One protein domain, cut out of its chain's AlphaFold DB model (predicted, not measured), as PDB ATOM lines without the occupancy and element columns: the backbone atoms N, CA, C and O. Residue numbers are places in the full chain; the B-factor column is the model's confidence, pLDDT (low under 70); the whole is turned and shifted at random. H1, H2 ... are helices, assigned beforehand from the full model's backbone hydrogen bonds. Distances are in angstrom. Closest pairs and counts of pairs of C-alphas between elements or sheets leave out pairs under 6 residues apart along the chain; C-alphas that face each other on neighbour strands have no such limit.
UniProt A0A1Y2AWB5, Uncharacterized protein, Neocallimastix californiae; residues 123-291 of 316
ATOM      1  N   SER A 123     180.869 182.968 207.140       79.69
ATOM      2  CA  SER A 123     179.581 182.287 207.029       79.69
ATOM      3  C   SER A 123     178.383 183.226 207.222       79.69
ATOM      4  O   SER A 123     178.422 184.218 207.956       79.69
ATOM      5  N   LYS A 124     177.243 182.845 206.629       82.44
ATOM      6  CA  LYS A 124     175.946 183.506 206.860       82.44
ATOM      7  C   LYS A 124     175.563 183.531 208.345       82.44
ATOM      8  O   LYS A 124     174.927 184.481 208.791       82.44
ATOM      9  N   TYR A 125     175.943 182.502 209.103       82.69
ATOM     10  CA  TYR A 125     175.697 182.440 210.543       82.69
ATOM     11  C   TYR A 125     176.423 183.574 211.278       82.69
ATOM     12  O   TYR A 125     175.781 184.344 211.990       82.69
ATOM     13  N   ASN A 126     177.722 183.749 211.027       83.25
ATOM     14  CA  ASN A 126     178.520 184.798 211.665       83.25
ATOM     15  C   ASN A 126     178.088 186.205 211.240       83.25
ATOM     16  O   ASN A 126     178.081 187.113 212.075       83.25
ATOM     17  N   TYR A 127     177.641 186.378 209.992       86.38
ATOM     18  CA  TYR A 127     177.005 187.626 209.564       86.38
ATOM     19  C   TYR A 127     175.734 187.918 210.370       86.38
ATOM     20  O   TYR A 127     175.578 189.020 210.883       86.38
ATOM     21  N   ILE A 128     174.840 186.936 210.544       85.75
ATOM     22  CA  ILE A 128     173.603 187.113 211.326       85.75
ATOM     23  C   ILE A 128     173.915 187.433 212.792       85.75
ATOM     24  O   ILE A 128     173.282 188.315 213.369       85.75
ATOM     25  N   VAL A 129     174.893 186.747 213.390       86.88
ATOM     26  CA  VAL A 129     175.338 187.029 214.761       86.88
ATOM     27  C   VAL A 129     175.846 188.466 214.855       86.88
ATOM     28  O   VAL A 129     175.298 189.248 215.630       86.88
ATOM     29  N   SER A 130     176.807 188.849 214.011       88.62
ATOM     30  CA  SER A 130     177.355 190.214 213.965       88.62
ATOM     31  C   SER A 130     176.257 191.250 213.755       88.62
ATOM     32  O   SER A 130     176.238 192.294 214.409       88.62
ATOM     33  N   LYS A 131     175.273 190.919 212.914       92.00
ATOM     34  CA  LYS A 131     174.138 191.785 212.647       92.00
ATOM     35  C   LYS A 131     173.275 192.038 213.864       92.00
ATOM     36  O   LYS A 131     172.908 193.176 214.149       92.00
ATOM     37  N   ASN A 132     172.960 190.979 214.588       93.19
ATOM     38  CA  ASN A 132     172.184 191.073 215.810       93.19
ATOM     39  C   ASN A 132     172.921 191.891 216.876       93.19
ATOM     40  O   ASN A 132     172.280 192.673 217.581       93.19
ATOM     41  N   TYR A 133     174.249 191.771 216.972       95.25
ATOM     42  CA  TYR A 133     175.038 192.605 217.882       95.25
ATOM     43  C   TYR A 133     175.005 194.079 217.481       95.25
ATOM     44  O   TYR A 133     174.677 194.907 218.324       95.25
ATOM     45  N   ALA A 134     175.219 194.414 216.207       96.38
ATOM     46  CA  ALA A 134     175.125 195.797 215.732       96.38
ATOM     47  C   ALA A 134     173.733 196.410 215.990       96.38
ATOM     48  O   ALA A 134     173.615 197.548 216.444       96.38
ATOM     49  N   LEU A 135     172.657 195.643 215.783       97.44
ATOM     50  CA  LEU A 135     171.298 196.092 216.101       97.44
ATOM     51  C   LEU A 135     171.066 196.236 217.610       97.44
ATOM     52  O   LEU A 135     170.384 197.166 218.031       97.44
ATOM     53  N   THR A 136     171.654 195.359 218.427       97.81
ATOM     54  CA  THR A 136     171.609 195.476 219.893       97.81
ATOM     55  C   THR A 136     172.345 196.733 220.351       97.81
ATOM     56  O   THR A 136     171.807 197.475 221.163       97.81
ATOM     57  N   PHE A 137     173.520 197.026 219.786       98.38
ATOM     58  CA  PHE A 137     174.280 198.246 220.060       98.38
ATOM     59  C   PHE A 137     173.457 199.503 219.800       98.38
ATOM     60  O   PHE A 137     173.356 200.367 220.668       98.38
ATOM     61  N   ARG A 138     172.807 199.559 218.631       98.19
ATOM     62  CA  ARG A 138     171.891 200.644 218.284       98.19
ATOM     63  C   ARG A 138     170.769 200.783 219.311       98.19
ATOM     64  O   ARG A 138     170.560 201.877 219.811       98.19
ATOM     65  N   VAL A 139     170.095 199.685 219.667       97.62
ATOM     66  CA  VAL A 139     169.019 199.709 220.673       97.62
ATOM     67  C   VAL A 139     169.519 200.246 222.016       97.62
ATOM     68  O   VAL A 139     168.834 201.058 222.624       97.62
ATOM     69  N   LEU A 140     170.707 199.845 222.479       97.88
ATOM     70  CA  LEU A 140     171.263 200.353 223.739       97.88
ATOM     71  C   LEU A 140     171.506 201.873 223.691       97.88
ATOM     72  O   LEU A 140     171.226 202.564 224.667       97.88
ATOM     73  N   ILE A 141     171.975 202.405 222.557       98.19
ATOM     74  CA  ILE A 141     172.140 203.855 222.361       98.19
ATOM     75  C   ILE A 141     170.775 204.555 222.322       98.19
ATOM     76  O   ILE A 141     170.559 205.516 223.059       98.19
ATOM     77  N   ASP A 142     169.841 204.050 221.512       96.44
ATOM     78  CA  ASP A 142     168.504 204.628 221.327       96.44
ATOM     79  C   ASP A 142     167.703 204.674 222.636       96.44
ATOM     80  O   ASP A 142     166.905 205.586 222.854       96.44
ATOM     81  N   MET A 143     167.915 203.693 223.516       94.56
ATOM     82  CA  MET A 143     167.267 203.611 224.826       94.56
ATOM     83  C   MET A 143     167.971 204.436 225.917       94.56
ATOM     84  O   MET A 143     167.533 204.425 227.066       94.56
ATOM     85  N   GLY A 144     169.046 205.159 225.585       95.06
ATOM     86  CA  GLY A 144     169.738 206.045 226.522       95.06
ATOM     87  C   GLY A 144     170.569 205.319 227.581       95.06
ATOM     88  O   GLY A 144     170.704 205.825 228.699       95.06
ATOM     89  N   CYS A 145     171.113 204.141 227.255       96.44
ATOM     90  CA  CYS A 145     172.087 203.482 228.120       96.44
ATOM     91  C   CYS A 145     173.354 204.342 228.290       96.44
ATOM     92  O   CYS A 145     173.795 205.031 227.372       96.44
ATOM     93  N   ASP A 146     173.977 204.256 229.462       97.25
ATOM     94  CA  ASP A 146     175.171 205.008 229.827       97.25
ATOM     95  C   ASP A 146     176.437 204.316 229.305       97.25
ATOM     96  O   ASP A 146     176.885 203.290 229.825       97.25
ATOM     97  N   PHE A 147     177.037 204.917 228.275       98.19
ATOM     98  CA  PHE A 147     178.288 204.468 227.662       98.19
ATOM     99  C   PHE A 147     179.547 205.037 228.335       98.19
ATOM    100  O   PHE A 147     180.634 204.933 227.771       98.19
ATOM    101  N   ASN A 148     179.427 205.612 229.532       98.06
ATOM    102  CA  ASN A 148     180.550 206.187 230.277       98.06
ATOM    103  C   ASN A 148     181.002 205.325 231.461       98.06
ATOM    104  O   ASN A 148     182.055 205.577 232.049       98.06
ATOM    105  N   LYS A 149     180.225 204.300 231.836       95.62
ATOM    106  CA  LYS A 149     180.593 203.400 232.935       95.62
ATOM    107  C   LYS A 149     181.761 202.495 232.535       95.62
ATOM    108  O   LYS A 149     181.732 201.932 231.440       95.62
ATOM    109  N   PRO A 150     182.751 202.294 233.422       93.06
ATOM    110  CA  PRO A 150     183.781 201.287 233.217       93.06
ATOM    111  C   PRO A 150     183.196 199.896 232.961       93.06
ATOM    112  O   PRO A 150     182.256 199.483 233.640       93.06
ATOM    113  N   ILE A 151     183.764 199.164 232.002       92.25
ATOM    114  CA  ILE A 151     183.286 197.825 231.619       92.25
ATOM    115  C   ILE A 151     184.191 196.687 232.092       92.25
ATOM    116  O   ILE A 151     183.798 195.521 232.021       92.25
ATOM    117  N   ASP A 152     185.384 196.999 232.586       89.12
ATOM    118  CA  ASP A 152     186.367 196.027 233.046       89.12
ATOM    119  C   ASP A 152     187.125 196.518 234.286       89.12
ATOM    120  O   ASP A 152     186.891 197.608 234.815       89.12
ATOM    121  N   VAL A 153     188.025 195.667 234.775       87.25
ATOM    122  CA  VAL A 153     188.835 195.943 235.965       87.25
ATOM    123  C   VAL A 153     189.884 197.028 235.735       87.25
ATOM    124  O   VAL A 153     190.350 197.608 236.716       87.25
ATOM    125  N   ASP A 154     190.240 197.328 234.488       89.00
ATOM    126  CA  ASP A 154     191.225 198.355 234.136       89.00
ATOM    127  C   ASP A 154     190.604 199.753 234.141       89.00
ATOM    128  O   ASP A 154     191.310 200.761 234.218       89.00
ATOM    129  N   GLY A 155     189.274 199.824 234.127       90.94
ATOM    130  CA  GLY A 155     188.538 201.075 234.092       90.94
ATOM    131  C   GLY A 155     188.244 201.554 232.672       90.94
ATOM    132  O   GLY A 155     187.945 202.733 232.499       90.94
ATOM    133  N   ASN A 156     188.367 200.696 231.653       94.31
ATOM    134  CA  ASN A 156     188.091 201.107 230.280       94.31
ATOM    135  C   ASN A 156     186.607 201.438 230.124       94.31
ATOM    136  O   ASN A 156     185.740 200.685 230.573       94.31
ATOM    137  N   THR A 157     186.309 202.556 229.468       97.06
ATOM    138  CA  THR A 157     184.950 202.872 229.027       97.06
ATOM    139  C   THR A 157     184.643 202.144 227.709       97.06
ATOM    140  O   THR A 157     185.563 201.744 226.988       97.06
ATOM    141  N   PRO A 158     183.364 201.984 227.340       97.81
ATOM    142  CA  PRO A 158     182.954 201.408 226.061       97.81
ATOM    143  C   PRO A 158     183.636 202.038 224.842       97.81
ATOM    144  O   PRO A 158     184.056 201.311 223.947       97.81
ATOM    145  N   ILE A 159     183.795 203.369 224.808       98.06
ATOM    146  CA  ILE A 159     184.478 204.043 223.694       98.06
ATOM    147  C   ILE A 159     185.964 203.668 223.631       98.06
ATOM    148  O   ILE A 159     186.465 203.379 222.547       98.06
ATOM    149  N   VAL A 160     186.651 203.581 224.776       96.06
ATOM    150  CA  VAL A 160     188.048 203.122 224.839       96.06
ATOM    151  C   VAL A 160     188.164 201.686 224.329       96.06
ATOM    152  O   VAL A 160     189.022 201.407 223.497       96.06
ATOM    153  N   ALA A 161     187.270 200.790 224.753       94.81
ATOM    154  CA  ALA A 161     187.279 199.401 224.300       94.81
ATOM    155  C   ALA A 161     187.044 199.273 222.785       94.81
ATOM    156  O   ALA A 161     187.790 198.567 222.111       94.81
ATOM    157  N   LEU A 162     186.071 199.998 222.219       95.56
ATOM    158  CA  LEU A 162     185.820 199.992 220.771       95.56
ATOM    159  C   LEU A 162     187.033 200.497 219.974       95.56
ATOM    160  O   LEU A 162     187.371 199.911 218.948       95.56
ATOM    161  N   LEU A 163     187.715 201.540 220.455       94.44
ATOM    162  CA  LEU A 163     188.915 202.082 219.809       94.44
ATOM    163  C   LEU A 163     190.112 201.122 219.921       94.44
ATOM    164  O   LEU A 163     190.814 200.914 218.934       94.44
ATOM    165  N   MET A 164     190.297 200.462 221.069       89.88
ATOM    166  CA  MET A 164     191.299 199.401 221.259       89.88
ATOM    167  C   MET A 164     191.064 198.193 220.340       89.88
ATOM    168  O   MET A 164     192.012 197.632 219.785       89.88
ATOM    169  N   MET A 165     189.795 197.833 220.133       88.56
ATOM    170  CA  MET A 165     189.364 196.814 219.175       88.56
ATOM    171  C   MET A 165     189.467 197.282 217.716       88.56
ATOM    172  O   MET A 165     189.097 196.529 216.829       88.56
ATOM    173  N   LYS A 166     189.878 198.522 217.426       91.38
ATOM    174  CA  LYS A 166     189.787 199.120 216.081       91.38
ATOM    175  C   LYS A 166     188.390 199.006 215.446       91.38
ATOM    176  O   LYS A 166     188.265 198.952 214.224       91.38
ATOM    177  N   ASN A 167     187.341 198.969 216.272       92.94
ATOM    178  CA  ASN A 167     185.959 198.965 215.812       92.94
ATOM    179  C   ASN A 167     185.487 200.398 215.577       92.94
ATOM    180  O   ASN A 167     184.760 201.002 216.376       92.94
ATOM    181  N   TYR A 168     186.003 200.972 214.501       96.06
ATOM    182  CA  TYR A 168     185.868 202.380 214.185       96.06
ATOM    183  C   TYR A 168     184.469 202.732 213.701       96.06
ATOM    184  O   TYR A 168     183.998 203.834 213.984       96.06
ATOM    185  N   VAL A 169     183.773 201.811 213.036       96.94
ATOM    186  CA  VAL A 169     182.382 202.013 212.625       96.94
ATOM    187  C   VAL A 169     181.471 202.135 213.845       96.94
ATOM    188  O   VAL A 169     180.706 203.099 213.931       96.94
ATOM    189  N   SER A 170     181.563 201.223 214.820       97.62
ATOM    190  CA  SER A 170     180.745 201.324 216.040       97.62
ATOM    191  C   SER A 170     181.160 202.520 216.889       97.62
ATOM    192  O   SER A 170     180.292 203.199 217.431       97.62
ATOM    193  N   ALA A 171     182.461 202.823 216.979       98.19
ATOM    194  CA  ALA A 171     182.940 204.015 217.676       98.19
ATOM    195  C   ALA A 171     182.378 205.297 217.045       98.19
ATOM    196  O   ALA A 171     181.843 206.145 217.756       98.19
ATOM    197  N   LYS A 172     182.417 205.420 215.711       98.31
ATOM    198  CA  LYS A 172     181.843 206.567 214.998       98.31
ATOM    199  C   LYS A 172     180.341 206.674 215.230       98.31
ATOM    200  O   LYS A 172     179.852 207.757 215.540       98.31
ATOM    201  N   TYR A 173     179.627 205.554 215.138       98.50
ATOM    202  CA  TYR A 173     178.192 205.513 215.399       98.50
ATOM    203  C   TYR A 173     177.859 205.946 216.832       98.50
ATOM    204  O   TYR A 173     176.920 206.711 217.041       98.50
ATOM    205  N   LEU A 174     178.645 205.503 217.815       98.62
ATOM    206  CA  LEU A 174     178.476 205.897 219.209       98.62
ATOM    207  C   LEU A 174     178.676 207.402 219.400       98.62
ATOM    208  O   LEU A 174     177.844 208.037 220.037       98.62
ATOM    209  N   ILE A 175     179.734 207.976 218.819       98.38
ATOM    210  CA  ILE A 175     180.023 209.416 218.904       98.38
ATOM    211  C   ILE A 175     178.888 210.247 218.297       98.38
ATOM    212  O   ILE A 175     178.504 211.269 218.859       98.38
ATOM    213  N   ASP A 176     178.333 209.799 217.172       97.38
ATOM    214  CA  ASP A 176     177.295 210.543 216.457       97.38
ATOM    215  C   ASP A 176     175.929 210.500 217.159       97.38
ATOM    216  O   ASP A 176     175.134 211.427 217.004       97.38
ATOM    217  N   ASN A 177     175.641 209.434 217.914       97.88
ATOM    218  CA  ASN A 177     174.292 209.164 218.422       97.88
ATOM    219  C   ASN A 177     174.176 209.207 219.960       97.88
ATOM    220  O   ASN A 177     173.084 209.438 220.483       97.88
ATOM    221  N   CYS A 178     175.271 209.044 220.709       97.56
ATOM    222  CA  CYS A 178     175.264 209.065 222.174       97.56
ATOM    223  C   CYS A 178     175.531 210.477 222.725       97.56
ATOM    224  O   CYS A 178     176.667 210.933 222.840       97.56
ATOM    225  N   LYS A 179     174.463 211.193 223.098       93.06
ATOM    226  CA  LYS A 179     174.517 212.625 223.475       93.06
ATOM    227  C   LYS A 179     175.320 212.926 224.749       93.06
ATOM    228  O   LYS A 179     175.844 214.035 224.916       93.06
ATOM    229  N   ASN A 180     175.355 211.980 225.682       95.00
ATOM    230  CA  ASN A 180     176.019 212.107 226.980       95.00
ATOM    231  C   ASN A 180     177.399 211.441 227.013       95.00
ATOM    232  O   ASN A 180     177.959 211.328 228.098       95.00
ATOM    233  N   LEU A 181     177.940 211.013 225.871       98.00
ATOM    234  CA  LEU A 181     179.268 210.413 225.800       98.00
ATOM    235  C   LEU A 181     180.339 211.359 226.368       98.00
ATOM    236  O   LEU A 181     180.259 212.577 226.184       98.00
ATOM    237  N   ASP A 182     181.331 210.793 227.053       97.69
ATOM    238  CA  ASP A 182     182.407 211.524 227.713       97.69
ATOM    239  C   ASP A 182     183.783 210.902 227.419       97.69
ATOM    240  O   ASP A 182     184.135 209.805 227.852       97.69
ATOM    241  N   PHE A 183     184.577 211.654 226.663       96.50
ATOM    242  CA  PHE A 183     185.959 211.348 226.288       96.50
ATOM    243  C   PHE A 183     187.001 211.675 227.365       96.50
ATOM    244  O   PHE A 183     188.151 211.260 227.215       96.50
ATOM    245  N   SER A 184     186.640 212.400 228.425       95.12
ATOM    246  CA  SER A 184     187.583 212.811 229.474       95.12
ATOM    247  C   SER A 184     187.829 211.714 230.516       95.12
ATOM    248  O   SER A 184     188.813 211.761 231.256       95.12
ATOM    249  N   ILE A 185     186.973 210.685 230.551       96.44
ATOM    250  CA  ILE A 185     187.054 209.599 231.533       96.44
ATOM    251  C   ILE A 185     188.293 208.745 231.276       96.44
ATOM    252  O   ILE A 185     188.416 208.075 230.249       96.44
ATOM    253  N   LYS A 186     189.199 208.760 232.253       94.44
ATOM    254  CA  LYS A 186     190.467 208.034 232.228       94.44
ATOM    255  C   LYS A 186     190.351 206.712 232.975       94.44
ATOM    256  O   LYS A 186     189.799 206.650 234.073       94.44
ATOM    257  N   ASN A 187     190.920 205.667 232.387       92.00
ATOM    258  CA  ASN A 187     191.117 204.384 233.050       92.00
ATOM    259  C   ASN A 187     192.279 204.458 234.069       92.00
ATOM    260  O   ASN A 187     192.921 205.501 234.236       92.00
ATOM    261  N   LYS A 188     192.607 203.338 234.726       91.50
ATOM    262  CA  LYS A 188     193.689 203.259 235.732       91.50
ATOM    263  C   LYS A 188     195.085 203.610 235.196       91.50
ATOM    264  O   LYS A 188     195.986 203.894 235.981       91.50
ATOM    265  N   TYR A 189     195.266 203.611 233.878       87.94
ATOM    266  CA  TYR A 189     196.519 203.937 233.197       87.94
ATOM    267  C   TYR A 189     196.561 205.382 232.671       87.94
ATOM    268  O   TYR A 189     197.558 205.798 232.070       87.94
ATOM    269  N   GLY A 190     195.497 206.157 232.904       90.00
ATOM    270  CA  GLY A 190     195.355 207.521 232.408       90.00
ATOM    271  C   GLY A 190     194.924 207.609 230.942       90.00
ATOM    272  O   GLY A 190     195.032 208.687 230.370       90.00
ATOM    273  N   ILE A 191     194.475 206.504 230.337       90.62
ATOM    274  CA  ILE A 191     194.014 206.450 228.943       90.62
ATOM    275  C   ILE A 191     192.527 206.796 228.908       90.62
ATOM    276  O   ILE A 191     191.742 206.214 229.661       90.62
ATOM    277  N   SER A 192     192.141 207.701 228.014       94.38
ATOM    278  CA  SER A 192     190.744 208.035 227.733       94.38
ATOM    279  C   SER A 192     190.426 207.879 226.244       94.38
ATOM    280  O   SER A 192     191.287 207.506 225.445       94.38
ATOM    281  N   GLY A 193     189.185 208.171 225.840       94.06
ATOM    282  CA  GLY A 193     188.816 208.168 224.419       94.06
ATOM    283  C   GLY A 193     189.643 209.163 223.594       94.06
ATOM    284  O   GLY A 193     189.915 208.919 222.420       94.06
ATOM    285  N   SER A 194     190.084 210.267 224.207       94.44
ATOM    286  CA  SER A 194     190.888 211.287 223.528       94.44
ATOM    287  C   SER A 194     192.288 210.809 223.160       94.44
ATOM    288  O   SER A 194     192.810 211.215 222.120       94.44
ATOM    289  N   SER A 195     192.868 209.905 223.957       92.06
ATOM    290  CA  SER A 195     194.219 209.368 223.754       92.06
ATOM    291  C   SER A 195     194.384 208.624 222.417       92.06
ATOM    292  O   SER A 195     195.503 208.402 221.968       92.06
ATOM    293  N   PHE A 196     193.283 208.248 221.755       91.56
ATOM    294  CA  PHE A 196     193.295 207.476 220.510       91.56
ATOM    295  C   PHE A 196     193.306 208.313 219.231       91.56
ATOM    296  O   PHE A 196     193.440 207.735 218.156       91.56
ATOM    297  N   ILE A 197     193.176 209.645 219.297       90.69
ATOM    298  CA  ILE A 197     193.038 210.475 218.086       90.69
ATOM    299  C   ILE A 197     194.208 210.300 217.097       90.69
ATOM    300  O   ILE A 197     193.985 210.285 215.891       90.69
ATOM    301  N   GLY A 198     195.433 210.108 217.603       87.06
ATOM    302  CA  GLY A 198     196.636 209.845 216.803       87.06
ATOM    303  C   GLY A 198     196.919 208.362 216.537       87.06
ATOM    304  O   GLY A 198     197.906 208.046 215.884       87.06
ATOM    305  N   LEU A 199     196.081 207.456 217.049       89.25
ATOM    306  CA  LEU A 199     196.247 206.000 216.948       89.25
ATOM    307  C   LEU A 199     195.231 205.353 215.994       89.25
ATOM    308  O   LEU A 199     195.220 204.130 215.842       89.25
ATOM    309  N   ILE A 200     194.366 206.154 215.363       91.75
ATOM    310  CA  ILE A 200     193.390 205.664 214.389       91.75
ATOM    311  C   ILE A 200     194.124 205.158 213.145       91.75
ATOM    312  O   ILE A 200     194.839 205.890 212.468       91.75
ATOM    313  N   ASP A 201     193.908 203.884 212.842       90.56
ATOM    314  CA  ASP A 201     194.544 203.180 211.732       90.56
ATOM    315  C   ASP A 201     193.734 203.350 210.439       90.56
ATOM    316  O   ASP A 201     192.697 202.709 210.247       90.56
ATOM    317  N   GLU A 202     194.211 204.214 209.542       91.62
ATOM    318  CA  GLU A 202     193.556 204.495 208.261       91.62
ATOM    319  C   GLU A 202     193.377 203.240 207.392       91.62
ATOM    320  O   GLU A 202     192.359 203.116 206.704       91.62
ATOM    321  N   LYS A 203     194.269 202.244 207.518       91.25
ATOM    322  CA  LYS A 203     194.211 201.000 206.734       91.25
ATOM    323  C   LYS A 203     192.918 200.216 206.981       91.25
ATOM    324  O   LYS A 203     192.463 199.494 206.095       91.25
ATOM    325  N   VAL A 204     192.291 200.375 208.154       90.12
ATOM    326  CA  VAL A 204     190.981 199.768 208.456       90.12
ATOM    327  C   VAL A 204     189.891 200.348 207.548       90.12
ATOM    328  O   VAL A 204     189.076 199.603 207.009       90.12
ATOM    329  N   PHE A 205     189.902 201.664 207.315       92.25
ATOM    330  CA  PHE A 205     188.954 202.325 206.414       92.25
ATOM    331  C   PHE A 205     189.249 202.043 204.946       92.25
ATOM    332  O   PHE A 205     188.317 201.901 204.149       92.25
ATOM    333  N   ASP A 206     190.528 201.937 204.587       91.12
ATOM    334  CA  ASP A 206     190.935 201.602 203.227       91.12
ATOM    335  C   ASP A 206     190.443 200.227 202.805       91.12
ATOM    336  O   ASP A 206     189.999 200.054 201.667       91.12
ATOM    337  N   ALA A 207     190.460 199.288 203.745       89.88
ATOM    338  CA  ALA A 207     190.050 197.920 203.526       89.88
ATOM    339  C   ALA A 207     188.531 197.739 203.344       89.88
ATOM    340  O   ALA A 207     188.130 196.717 202.786       89.88
ATOM    341  N   MET A 208     187.698 198.684 203.797       91.19
ATOM    342  CA  MET A 208     186.238 198.615 203.656       91.19
ATOM    343  C   MET A 208     185.758 199.013 202.250       91.19
ATOM    344  O   MET A 208     186.251 199.963 201.635       91.19
ATOM    345  N   GLU A 209     184.720 198.326 201.774       91.75
ATOM    346  CA  GLU A 209     184.100 198.505 200.460       91.75
ATOM    347  C   GLU A 209     182.742 199.209 200.585       91.75
ATOM    348  O   GLU A 209     181.737 198.610 200.966       91.75
ATOM    349  N   TYR A 210     182.710 200.503 200.268       92.69
ATOM    350  CA  TYR A 210     181.511 201.347 200.245       92.69
ATOM    351  C   TYR A 210     181.750 202.559 199.332       92.69
ATOM    352  O   TYR A 210     182.855 202.763 198.823       92.69
ATOM    353  N   ASN A 211     180.741 203.412 199.130       92.94
ATOM    354  CA  ASN A 211     180.927 204.646 198.362       92.94
ATOM    355  C   ASN A 211     181.721 205.689 199.180       92.94
ATOM    356  O   ASN A 211     181.133 206.543 199.849       92.94
ATOM    357  N   LYS A 212     183.058 205.605 199.138       92.94
ATOM    358  CA  LYS A 212     183.977 206.464 199.909       92.94
ATOM    359  C   LYS A 212     183.782 207.951 199.611       92.94
ATOM    360  O   LYS A 212     183.713 208.751 200.537       92.94
ATOM    361  N   THR A 213     183.607 208.326 198.344       92.06
ATOM    362  CA  THR A 213     183.415 209.729 197.943       92.06
ATOM    363  C   THR A 213     182.162 210.329 198.578       92.06
ATOM    364  O   THR A 213     182.242 211.368 199.234       92.06
ATOM    365  N   ARG A 214     181.016 209.643 198.453       92.56
ATOM    366  CA  ARG A 214     179.728 210.103 198.996       92.56
ATOM    367  C   ARG A 214     179.722 210.190 200.521       92.56
ATOM    368  O   ARG A 214     179.037 211.043 201.070       92.56
ATOM    369  N   ASN A 215     180.445 209.298 201.197       92.75
ATOM    370  CA  ASN A 215     180.384 209.159 202.654       92.75
ATOM    371  C   ASN A 215     181.643 209.672 203.371       92.75
ATOM    372  O   ASN A 215     181.793 209.459 204.569       92.75
ATOM    373  N   SER A 216     182.538 210.367 202.669       91.62
ATOM    374  CA  SER A 216     183.826 210.831 203.205       91.62
ATOM    375  C   SER A 216     183.710 211.682 204.478       91.62
ATOM    376  O   SER A 216     184.611 211.647 205.318       91.62
ATOM    377  N   SER A 217     182.607 212.417 204.651       91.62
ATOM    378  CA  SER A 217     182.314 213.229 205.839       91.62
ATOM    379  C   SER A 217     181.642 212.458 206.981       91.62
ATOM    380  O   SER A 217     181.722 212.900 208.127       91.62
ATOM    381  N   SER A 218     180.985 211.330 206.696       92.12
ATOM    382  CA  SER A 218     180.258 210.530 207.688       92.12
ATOM    383  C   SER A 218     181.095 209.367 208.210       92.12
ATOM    384  O   SER A 218     181.195 209.189 209.423       92.12
ATOM    385  N   ILE A 219     181.740 208.616 207.315       95.12
ATOM    386  CA  ILE A 219     182.572 207.462 207.647       95.12
ATOM    387  C   ILE A 219     183.869 207.494 206.827       95.12
ATOM    388  O   ILE A 219     183.884 207.327 205.613       95.12
ATOM    389  N   SER A 220     184.970 207.783 207.511       95.81
ATOM    390  CA  SER A 220     186.348 207.763 207.013       95.81
ATOM    391  C   SER A 220     187.290 207.947 208.207       95.81
ATOM    392  O   SER A 220     186.843 208.380 209.277       95.81
ATOM    393  N   CYS A 221     188.589 207.689 208.028       96.06
ATOM    394  CA  CYS A 221     189.592 207.986 209.055       96.06
ATOM    395  C   CYS A 221     189.509 209.460 209.486       96.06
ATOM    396  O   CYS A 221     189.314 209.773 210.660       96.06
ATOM    397  N   LYS A 222     189.505 210.373 208.507       96.56
ATOM    398  CA  LYS A 222     189.367 211.817 208.734       96.56
ATOM    399  C   LYS A 222     188.064 212.190 209.448       96.56
ATOM    400  O   LYS A 222     188.081 213.068 210.311       96.56
ATOM    401  N   ALA A 223     186.942 211.554 209.107       97.38
ATOM    402  CA  ALA A 223     185.661 211.813 209.761       97.38
ATOM    403  C   ALA A 223     185.675 211.374 211.230       97.38
ATOM    404  O   ALA A 223     185.181 212.113 212.079       97.38
ATOM    405  N   LEU A 224     186.267 210.215 211.547       97.75
ATOM    406  CA  LEU A 224     186.401 209.747 212.928       97.75
ATOM    407  C   LEU A 224     187.357 210.631 213.736       97.75
ATOM    408  O   LEU A 224     186.978 211.107 214.802       97.75
ATOM    409  N   VAL A 225     188.545 210.929 213.203       96.50
ATOM    410  CA  VAL A 225     189.513 211.839 213.839       96.50
ATOM    411  C   VAL A 225     188.879 213.209 214.100       96.50
ATOM    412  O   VAL A 225     188.972 213.737 215.208       96.50
ATOM    413  N   SER A 226     188.160 213.764 213.118       96.88
ATOM    414  CA  SER A 226     187.427 215.021 213.289       96.88
ATOM    415  C   SER A 226     186.315 214.912 214.335       96.88
ATOM    416  O   SER A 226     186.068 215.892 215.031       96.88
ATOM    417  N   ALA A 227     185.605 213.785 214.422       97.56
ATOM    418  CA  ALA A 227     184.535 213.598 215.401       97.56
ATOM    419  C   ALA A 227     185.089 213.547 216.833       97.56
ATOM    420  O   ALA A 227     184.537 214.197 217.716       97.56
ATOM    421  N   ILE A 228     186.220 212.864 217.039       96.50
ATOM    422  CA  ILE A 228     186.925 212.826 218.326       96.50
ATOM    423  C   ILE A 228     187.444 214.222 218.694       96.50
ATOM    424  O   ILE A 228     187.118 214.733 219.760       96.50
ATOM    425  N   GLY A 229     188.202 214.871 217.803       95.06
ATOM    426  CA  GLY A 229     188.852 216.156 218.099       95.06
ATOM    427  C   GLY A 229     187.891 217.337 218.284       95.06
ATOM    428  O   GLY A 229     188.269 218.346 218.869       95.06
ATOM    429  N   LYS A 230     186.649 217.227 217.797       95.94
ATOM    430  CA  LYS A 230     185.593 218.237 217.995       95.94
ATOM    431  C   LYS A 230     184.633 217.892 219.134       95.94
ATOM    432  O   LYS A 230     183.715 218.669 219.399       95.94
ATOM    433  N   HIS A 231     184.791 216.737 219.776       97.19
ATOM    434  CA  HIS A 231     183.909 216.334 220.860       97.19
ATOM    435  C   HIS A 231     184.059 217.284 222.061       97.19
ATOM    436  O   HIS A 231     185.164 217.679 222.419       97.19
ATOM    437  N   LYS A 232     182.948 217.641 222.717       96.19
ATOM    438  CA  LYS A 232     182.908 218.671 223.779       96.19
ATOM    439  C   LYS A 232     183.814 218.387 224.986       96.19
ATOM    440  O   LYS A 232     184.250 219.316 225.651       96.19
ATOM    441  N   THR A 233     184.062 217.113 225.279       97.00
ATOM    442  CA  THR A 233     184.911 216.657 226.393       97.00
ATOM    443  C   THR A 233     186.277 216.157 225.912       97.00
ATOM    444  O   THR A 233     186.929 215.381 226.606       97.00
ATOM    445  N   TYR A 234     186.674 216.497 224.681       95.56
ATOM    446  CA  TYR A 234     187.984 216.125 224.165       95.56
ATOM    447  C   TYR A 234     189.084 216.844 224.954       95.56
ATOM    448  O   TYR A 234     189.095 218.070 225.042       95.56
ATOM    449  N   GLU A 235     190.035 216.076 225.480       92.94
ATOM    450  CA  GLU A 235     191.269 216.593 226.068       92.94
ATOM    451  C   GLU A 235     192.451 216.276 225.149       92.94
ATOM    452  O   GLU A 235     192.621 215.137 224.721       92.94
ATOM    453  N   CYS A 236     193.288 217.268 224.845       85.56
ATOM    454  CA  CYS A 236     194.512 217.026 224.086       85.56
ATOM    455  C   CYS A 236     195.472 216.167 224.924       85.56
ATOM    456  O   CYS A 236     195.955 216.611 225.966       85.56
ATOM    457  N   ASP A 237     195.736 214.941 224.470       74.69
ATOM    458  CA  ASP A 237     196.638 213.997 225.126       74.69
ATOM    459  C   ASP A 237     197.780 213.614 224.180       74.69
ATOM    460  O   ASP A 237     197.682 212.686 223.378       74.69
ATOM    461  N   ASN A 238     198.887 214.350 224.283       67.50
ATOM    462  CA  ASN A 238     200.082 214.117 223.470       67.50
ATOM    463  C   ASN A 238     200.953 212.965 223.999       67.50
ATOM    464  O   ASN A 238     201.969 212.641 223.390       67.50
ATOM    465  N   LYS A 239     200.583 212.334 225.123       72.31
ATOM    466  CA  LYS A 239     201.389 211.288 225.774       72.31
ATOM    467  C   LYS A 239     201.512 210.012 224.940       72.31
ATOM    468  O   LYS A 239     202.463 209.261 225.127       72.31
ATOM    469  N   TYR A 240     200.539 209.760 224.068       67.81
ATOM    470  CA  TYR A 240     200.457 208.566 223.224       67.81
ATOM    471  C   TYR A 240     200.460 208.913 221.731       67.81
ATOM    472  O   TYR A 240     200.077 208.092 220.900       67.81
ATOM    473  N   ALA A 241     200.865 210.139 221.386       60.16
ATOM    474  CA  ALA A 241     201.010 210.541 219.997       60.16
ATOM    475  C   ALA A 241     202.122 209.714 219.314       60.16
ATOM    476  O   ALA A 241     203.109 209.359 219.968       60.16
ATOM    477  N   PRO A 242     201.981 209.399 218.013       58.19
ATOM    478  CA  PRO A 242     203.068 208.808 217.243       58.19
ATOM    479  C   PRO A 242     204.304 209.716 217.280       58.19
ATOM    480  O   PRO A 242     204.199 210.905 216.972       58.19
ATOM    481  N   GLU A 243     205.470 209.168 217.624       48.88
ATOM    482  CA  GLU A 243     206.746 209.868 217.469       48.88
ATOM    483  C   GLU A 243     207.335 209.505 216.102       48.88
ATOM    484  O   GLU A 243     207.810 208.394 215.906       48.88
ATOM    485  N   ASN A 244     207.310 210.468 215.174       46.09
ATOM    486  CA  ASN A 244     207.947 210.451 213.850       46.09
ATOM    487  C   ASN A 244     207.472 209.378 212.843       46.09
ATOM    488  O   ASN A 244     207.411 208.182 213.102       46.09
ATOM    489  N   ILE A 245     207.171 209.843 211.628       45.09
ATOM    490  CA  ILE A 245     206.836 209.014 210.465       45.09
ATOM    491  C   ILE A 245     208.110 208.887 209.626       45.09
ATOM    492  O   ILE A 245     208.334 209.682 208.718       45.09
ATOM    493  N   GLU A 246     208.951 207.899 209.912       34.50
ATOM    494  CA  GLU A 246     209.955 207.443 208.947       34.50
ATOM    495  C   GLU A 246     209.588 206.022 208.509       34.50
ATOM    496  O   GLU A 246     209.440 205.118 209.324       34.50
ATOM    497  N   ASN A 247     209.387 205.838 207.201       39.16
ATOM    498  CA  ASN A 247     209.087 204.558 206.540       39.16
ATOM    499  C   ASN A 247     207.725 203.895 206.828       39.16
ATOM    500  O   ASN A 247     207.533 202.731 206.490       39.16
ATOM    501  N   GLY A 248     206.739 204.637 207.337       46.88
ATOM    502  CA  GLY A 248     205.343 204.172 207.389       46.88
ATOM    503  C   GLY A 248     205.016 203.192 208.522       46.88
ATOM    504  O   GLY A 248     203.865 202.757 208.621       46.88
ATOM    505  N   ASP A 249     205.985 202.909 209.394       38.69
ATOM    506  CA  ASP A 249     205.783 202.183 210.642       38.69
ATOM    507  C   ASP A 249     205.707 203.174 211.807       38.69
ATOM    508  O   ASP A 249     206.632 203.931 212.091       38.69
ATOM    509  N   VAL A 250     204.550 203.200 212.467       44.47
ATOM    510  CA  VAL A 250     204.267 204.085 213.599       44.47
ATOM    511  C   VAL A 250     204.945 203.542 214.857       44.47
ATOM    512  O   VAL A 250     204.543 202.497 215.372       44.47
ATOM    513  N   VAL A 251     205.926 204.271 215.394       41.53
ATOM    514  CA  VAL A 251     206.501 203.999 216.719       41.53
ATOM    515  C   VAL A 251     205.833 204.928 217.737       41.53
ATOM    516  O   VAL A 251     205.962 206.148 217.689       41.53
ATOM    517  N   VAL A 252     205.044 204.351 218.644       50.44
ATOM    518  CA  VAL A 252     204.351 205.098 219.707       50.44
ATOM    519  C   VAL A 252     205.307 205.278 220.891       50.44
ATOM    520  O   VAL A 252     205.835 204.290 221.402       50.44
ATOM    521  N   SER A 253     205.486 206.518 221.361       45.81
ATOM    522  CA  SER A 253     206.413 206.910 222.447       45.81
ATOM    523  C   SER A 253     206.188 206.181 223.779       45.81
ATOM    524  O   SER A 253     207.096 206.029 224.599       45.81
ATOM    525  N   LYS A 254     204.968 205.680 223.996       54.78
ATOM    526  CA  LYS A 254     204.596 204.809 225.111       54.78
ATOM    527  C   LYS A 254     203.595 203.771 224.615       54.78
ATOM    528  O   LYS A 254     202.489 204.131 224.218       54.78
ATOM    529  N   SER A 255     203.967 202.489 224.623       57.75
ATOM    530  CA  SER A 255     203.073 201.435 224.139       57.75
ATOM    531  C   SER A 255     201.807 201.371 224.998       57.75
ATOM    532  O   SER A 255     201.845 201.225 226.222       57.75
ATOM    533  N   LEU A 256     200.659 201.529 224.344       68.25
ATOM    534  CA  LEU A 256     199.363 201.299 224.961       68.25
ATOM    535  C   LEU A 256     199.208 199.789 225.182       68.25
ATOM    536  O   LEU A 256     199.301 199.010 224.233       68.25
ATOM    537  N   VAL A 257     198.980 199.367 226.427       69.94
ATOM    538  CA  VAL A 257     198.625 197.970 226.713       69.94
ATOM    539  C   VAL A 257     197.206 197.755 226.198       69.94
ATOM    540  O   VAL A 257     196.250 198.298 226.747       69.94
ATOM    541  N   ASN A 258     197.078 197.020 225.094       74.50
ATOM    542  CA  ASN A 258     195.783 196.728 224.496       74.50
ATOM    543  C   ASN A 258     195.140 195.532 225.216       74.50
ATOM    544  O   ASN A 258     195.519 194.390 224.962       74.50
ATOM    545  N   SER A 259     194.157 195.792 226.081       78.50
ATOM    546  CA  SER A 259     193.372 194.749 226.766       78.50
ATOM    547  C   SER A 259     192.373 194.031 225.834       78.50
ATOM    548  O   SER A 259     191.759 193.042 226.236       78.50
ATOM    549  N   TYR A 260     192.229 194.491 224.583       80.88
ATOM    550  CA  TYR A 260     191.295 193.980 223.575       80.88
ATOM    551  C   TYR A 260     191.988 193.610 222.242       80.88
ATOM    552  O   TYR A 260     191.628 194.143 221.186       80.88
ATOM    553  N   PRO A 261     192.994 192.713 222.239       80.56
ATOM    554  CA  PRO A 261     193.650 192.286 221.007       80.56
ATOM    555  C   PRO A 261     192.677 191.563 220.067       80.56
ATOM    556  O   PRO A 261     191.948 190.656 220.468       80.56
ATOM    557  N   ILE A 262     192.717 191.917 218.782       75.81
ATOM    558  CA  ILE A 262     191.930 191.251 217.740       75.81
ATOM    559  C   ILE A 262     192.785 190.909 216.520       75.81
ATOM    560  O   ILE A 262     193.789 191.566 216.243       75.81
ATOM    561  N   ARG A 263     192.367 189.886 215.764       76.06
ATOM    562  CA  ARG A 263     192.993 189.545 214.481       76.06
ATOM    563  C   ARG A 263     192.588 190.559 213.401       76.06
ATOM    564  O   ARG A 263     191.383 190.763 213.224       76.06
ATOM    565  N   PRO A 264     193.538 191.161 212.662       75.06
ATOM    566  CA  PRO A 264     193.233 192.170 211.644       75.06
ATOM    567  C   PRO A 264     192.241 191.708 210.567       75.06
ATOM    568  O   PRO A 264     191.402 192.490 210.123       75.06
ATOM    569  N   GLU A 265     192.287 190.435 210.168       75.94
ATOM    570  CA  GLU A 265     191.424 189.884 209.115       75.94
ATOM    571  C   GLU A 265     189.959 189.816 209.563       75.94
ATOM    572  O   GLU A 265     189.048 190.129 208.795       75.94
ATOM    573  N   ILE A 266     189.739 189.445 210.828       75.06
ATOM    574  CA  ILE A 266     188.413 189.427 211.454       75.06
ATOM    575  C   ILE A 266     187.916 190.862 211.629       75.06
ATOM    576  O   ILE A 266     186.777 191.149 211.268       75.06
ATOM    577  N   ALA A 267     188.780 191.768 212.107       77.81
ATOM    578  CA  ALA A 267     188.464 193.186 212.276       77.81
ATOM    579  C   ALA A 267     187.843 193.768 211.002       77.81
ATOM    580  O   ALA A 267     186.722 194.264 211.027       77.81
ATOM    581  N   LYS A 268     188.540 193.604 209.871       83.12
ATOM    582  CA  LYS A 268     188.106 194.089 208.559       83.12
ATOM    583  C   LYS A 268     186.706 193.593 208.192       83.12
ATOM    584  O   LYS A 268     185.876 194.377 207.736       83.12
ATOM    585  N   LEU A 269     186.451 192.292 208.350       84.94
ATOM    586  CA  LEU A 269     185.173 191.710 207.952       84.94
ATOM    587  C   LEU A 269     184.027 192.221 208.826       84.94
ATOM    588  O   LEU A 269     182.961 192.553 208.307       84.94
ATOM    589  N   VAL A 270     184.238 192.297 210.142       85.19
ATOM    590  CA  VAL A 270     183.172 192.763 211.026       85.19
ATOM    591  C   VAL A 270     182.920 194.255 210.844       85.19
ATOM    592  O   VAL A 270     181.758 194.643 210.798       85.19
ATOM    593  N   GLU A 271     183.957 195.075 210.638       90.94
ATOM    594  CA  GLU A 271     183.787 196.492 210.280       90.94
ATOM    595  C   GLU A 271     182.893 196.647 209.042       90.94
ATOM    596  O   GLU A 271     181.943 197.430 209.062       90.94
ATOM    597  N   GLN A 272     183.119 195.834 208.002       91.56
ATOM    598  CA  GLN A 272     182.298 195.838 206.788       91.56
ATOM    599  C   GLN A 272     180.823 195.500 207.069       91.56
ATOM    600  O   GLN A 272     179.918 196.156 206.551       91.56
ATOM    601  N   TRP A 273     180.556 194.477 207.885       91.56
ATOM    602  CA  TRP A 273     179.187 194.070 208.220       91.56
ATOM    603  C   TRP A 273     178.480 195.074 209.128       91.56
ATOM    604  O   TRP A 273     177.308 195.378 208.925       91.56
ATOM    605  N   VAL A 274     179.187 195.621 210.113       93.69
ATOM    606  CA  VAL A 274     178.647 196.640 211.016       93.69
ATOM    607  C   VAL A 274     178.359 197.934 210.250       93.69
ATOM    608  O   VAL A 274     177.340 198.574 210.516       93.69
ATOM    609  N   LEU A 275     179.187 198.288 209.259       95.00
ATOM    610  CA  LEU A 275     178.983 199.457 208.397       95.00
ATOM    611  C   LEU A 275     177.643 199.404 207.667       95.00
ATOM    612  O   LEU A 275     176.908 200.391 207.670       95.00
ATOM    613  N   GLU A 276     177.301 198.251 207.090       93.06
ATOM    614  CA  GLU A 276     176.013 198.049 206.414       93.06
ATOM    615  C   GLU A 276     174.822 198.271 207.352       93.06
ATOM    616  O   GLU A 276     173.785 198.783 206.937       93.06
ATOM    617  N   ILE A 277     174.963 197.927 208.628       94.31
ATOM    618  CA  ILE A 277     173.842 197.925 209.568       94.31
ATOM    619  C   ILE A 277     173.666 199.282 210.235       94.31
ATOM    620  O   ILE A 277     172.541 199.771 210.361       94.31
ATOM    621  N   LEU A 278     174.768 199.872 210.692       96.25
ATOM    622  CA  LEU A 278     174.763 201.142 211.411       96.25
ATOM    623  C   LEU A 278     174.702 202.337 210.449       96.25
ATOM    624  O   LEU A 278     174.145 203.376 210.799       96.25
ATOM    625  N   PHE A 279     175.192 202.175 209.216       94.75
ATOM    626  CA  PHE A 279     175.162 203.195 208.169       94.75
ATOM    627  C   PHE A 279     174.596 202.630 206.845       94.75
ATOM    628  O   PHE A 279     175.303 202.572 205.831       94.75
ATOM    629  N   PRO A 280     173.299 202.264 206.790       89.62
ATOM    630  CA  PRO A 280     172.703 201.506 205.675       89.62
ATOM    631  C   PRO A 280     172.718 202.216 204.316       89.62
ATOM    632  O   PRO A 280     172.602 201.576 203.273       89.62
ATOM    633  N   ASN A 281     172.901 203.537 204.299       88.88
ATOM    634  CA  ASN A 281     172.931 204.335 203.072       88.88
ATOM    635  C   ASN A 281     174.348 204.531 202.510       88.88
ATOM    636  O   ASN A 281     174.534 205.260 201.536       88.88
ATOM    637  N   THR A 282     175.359 203.880 203.089       88.25
ATOM    638  CA  THR A 282     176.752 204.020 202.637       88.25
ATOM    639  C   THR A 282     177.007 203.348 201.295       88.25
ATOM    640  O   THR A 282     177.850 203.824 200.530       88.25
ATOM    641  N   GLY A 283     176.214 202.334 200.940       86.00
ATOM    642  CA  GLY A 283     176.483 201.462 199.796       86.00
ATOM    643  C   GLY A 283     177.554 200.419 200.110       86.00
ATOM    644  O   GLY A 283     178.341 200.090 199.229       86.00
ATOM    645  N   ALA A 284     177.628 199.974 201.368       86.56
ATOM    646  CA  ALA A 284     178.515 198.903 201.792       86.56
ATOM    647  C   ALA A 284     178.192 197.596 201.049       86.56
ATOM    648  O   ALA A 284     177.027 197.203 200.951       86.56
ATOM    649  N   VAL A 285     179.219 196.927 200.530       81.00
ATOM    650  CA  VAL A 285     179.091 195.625 199.857       81.00
ATOM    651  C   VAL A 285     179.242 194.503 200.883       81.00
ATOM    652  O   VAL A 285     180.103 194.571 201.758       81.00
ATOM    653  N   ILE A 286     178.412 193.462 200.800       79.12
ATOM    654  CA  ILE A 286     178.538 192.276 201.654       79.12
ATOM    655  C   ILE A 286     178.902 191.074 200.790       79.12
ATOM    656  O   ILE A 286     178.137 190.672 199.914       79.12
ATOM    657  N   THR A 287     180.027 190.448 201.124       68.19
ATOM    658  CA  THR A 287     180.468 189.182 200.533       68.19
ATOM    659  C   THR A 287     180.393 188.086 201.596       68.19
ATOM    660  O   THR A 287     181.061 188.171 202.626       68.19
ATOM    661  N   LEU A 288     179.564 187.061 201.366       71.12
ATOM    662  CA  LEU A 288     179.362 185.920 202.273       71.12
ATOM    663  C   LEU A 288     179.787 184.621 201.582       71.12
ATOM    664  O   LEU A 288     178.949 183.923 201.017       71.12
ATOM    665  N   GLY A 289     181.080 184.283 201.598       62.47
ATOM    666  CA  GLY A 289     181.571 183.097 200.877       62.47
ATOM    667  C   GLY A 289     181.054 183.036 199.426       62.47
ATOM    668  O   GLY A 289     180.761 184.068 198.829       62.47
ATOM    669  N   ASN A 290     180.911 181.841 198.852       45.34
ATOM    670  CA  ASN A 290     180.618 181.659 197.419       45.34
ATOM    671  C   ASN A 290     179.265 182.194 196.900       45.34
ATOM    672  O   ASN A 290     179.014 182.045 195.709       45.34
ATOM    673  N   ASN A 291     178.409 182.830 197.708       38.28
ATOM    674  CA  ASN A 291     177.121 183.343 197.234       38.28
ATOM    675  C   ASN A 291     176.908 184.810 197.656       38.28
ATOM    676  O   ASN A 291     176.759 185.112 198.842       38.28
TER     677      ASN A 291
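Overview. This is residues 123 to 291 of the 316 residues of an uncharacterized protein of Neocallimastix californiae (UniProt A0A1Y2AWB5). The longest helix, H1, runs along one side of a helical body whose core is the short helix H3, with H1, H2, H7 and H8 packed round it. H4 sits beside H2 at the edge, H5 lies by H7 and H8, and small H6 lies far from the core, while a loop at residues 242 to 254 sticks out from the body. The printed part has 169 residues with eight named helices, H1 to H8 in chain order, and no named strand; the class is all helix, yet just 74 residues, under half, are in named elements. The whole is compact, with a radius of gyration of the C-alphas of 15.9 A and spans of 46 by 43 by 29 A.

Along the chain. H1, residues 124 to 142, is 26.7 A long and begins at C-alpha 124 at (175.946, 183.506, 206.860). H8, residues 264 to 278, is 20.5 A long and ends at C-alpha 278 at (174.763, 201.142, 211.411). H3, residues 168 to 177, measures 14.1 A, beginning at C-alpha 168 at (185.868, 202.380, 214.185). H7, residues 221 to 229, measures 12.2 A, and H2, residues 158 to 164, 9.8 A. The shorter helices are H5, residues 202 to 207, 8.8 A; H4, residues 193 to 196, 6.0 A; and H6, residues 212 to 215, 5.3 A.

Arrangement. H1 touches H8 at a steep tilt of 56 degrees, the closest C-alphas being those of Ala 134 and Val 274, 5.9 A apart. With residues 134 to 142 alone, H1 touches the hub, H3; the closest C-alphas, of Ile 141 and Asn 177, are 7.0 A apart. H3 touches H8 at a shallow tilt of 30 degrees, closest at the C-alphas of Val 169 and Leu 275, 6.0 A. H2 and H3 form a helical hairpin at 27 degrees, closest at the C-alphas of Leu 162 and Ala 171, 5.8 A. H7 touches H3 at a steep tilt of 45 degrees, closest at the C-alphas of Lys 172 and Leu 224, 5.9 A. H4 touches H2, the closest C-alphas, of Val 160 and Gly 193, being 5.1 A apart. H5 is near H3; H6 touches no helix. In H1, H2, H3, H5, H7 and H8 every O i to N i+4 pair is within hydrogen-bond range; H4 and H6 are too short for such a pair.

Size, cuts and confidence. The C-alphas farthest apart, of Lys 239 and Asn 291, are 46.7 A apart. The printed part has no cut. The links H1 to H2, H3 to H4 and H7 to H8 are long. Mean pLDDT of the printed part is 86.1; residues 238, 240 to 257, 287 and 289 to 291 are under 70.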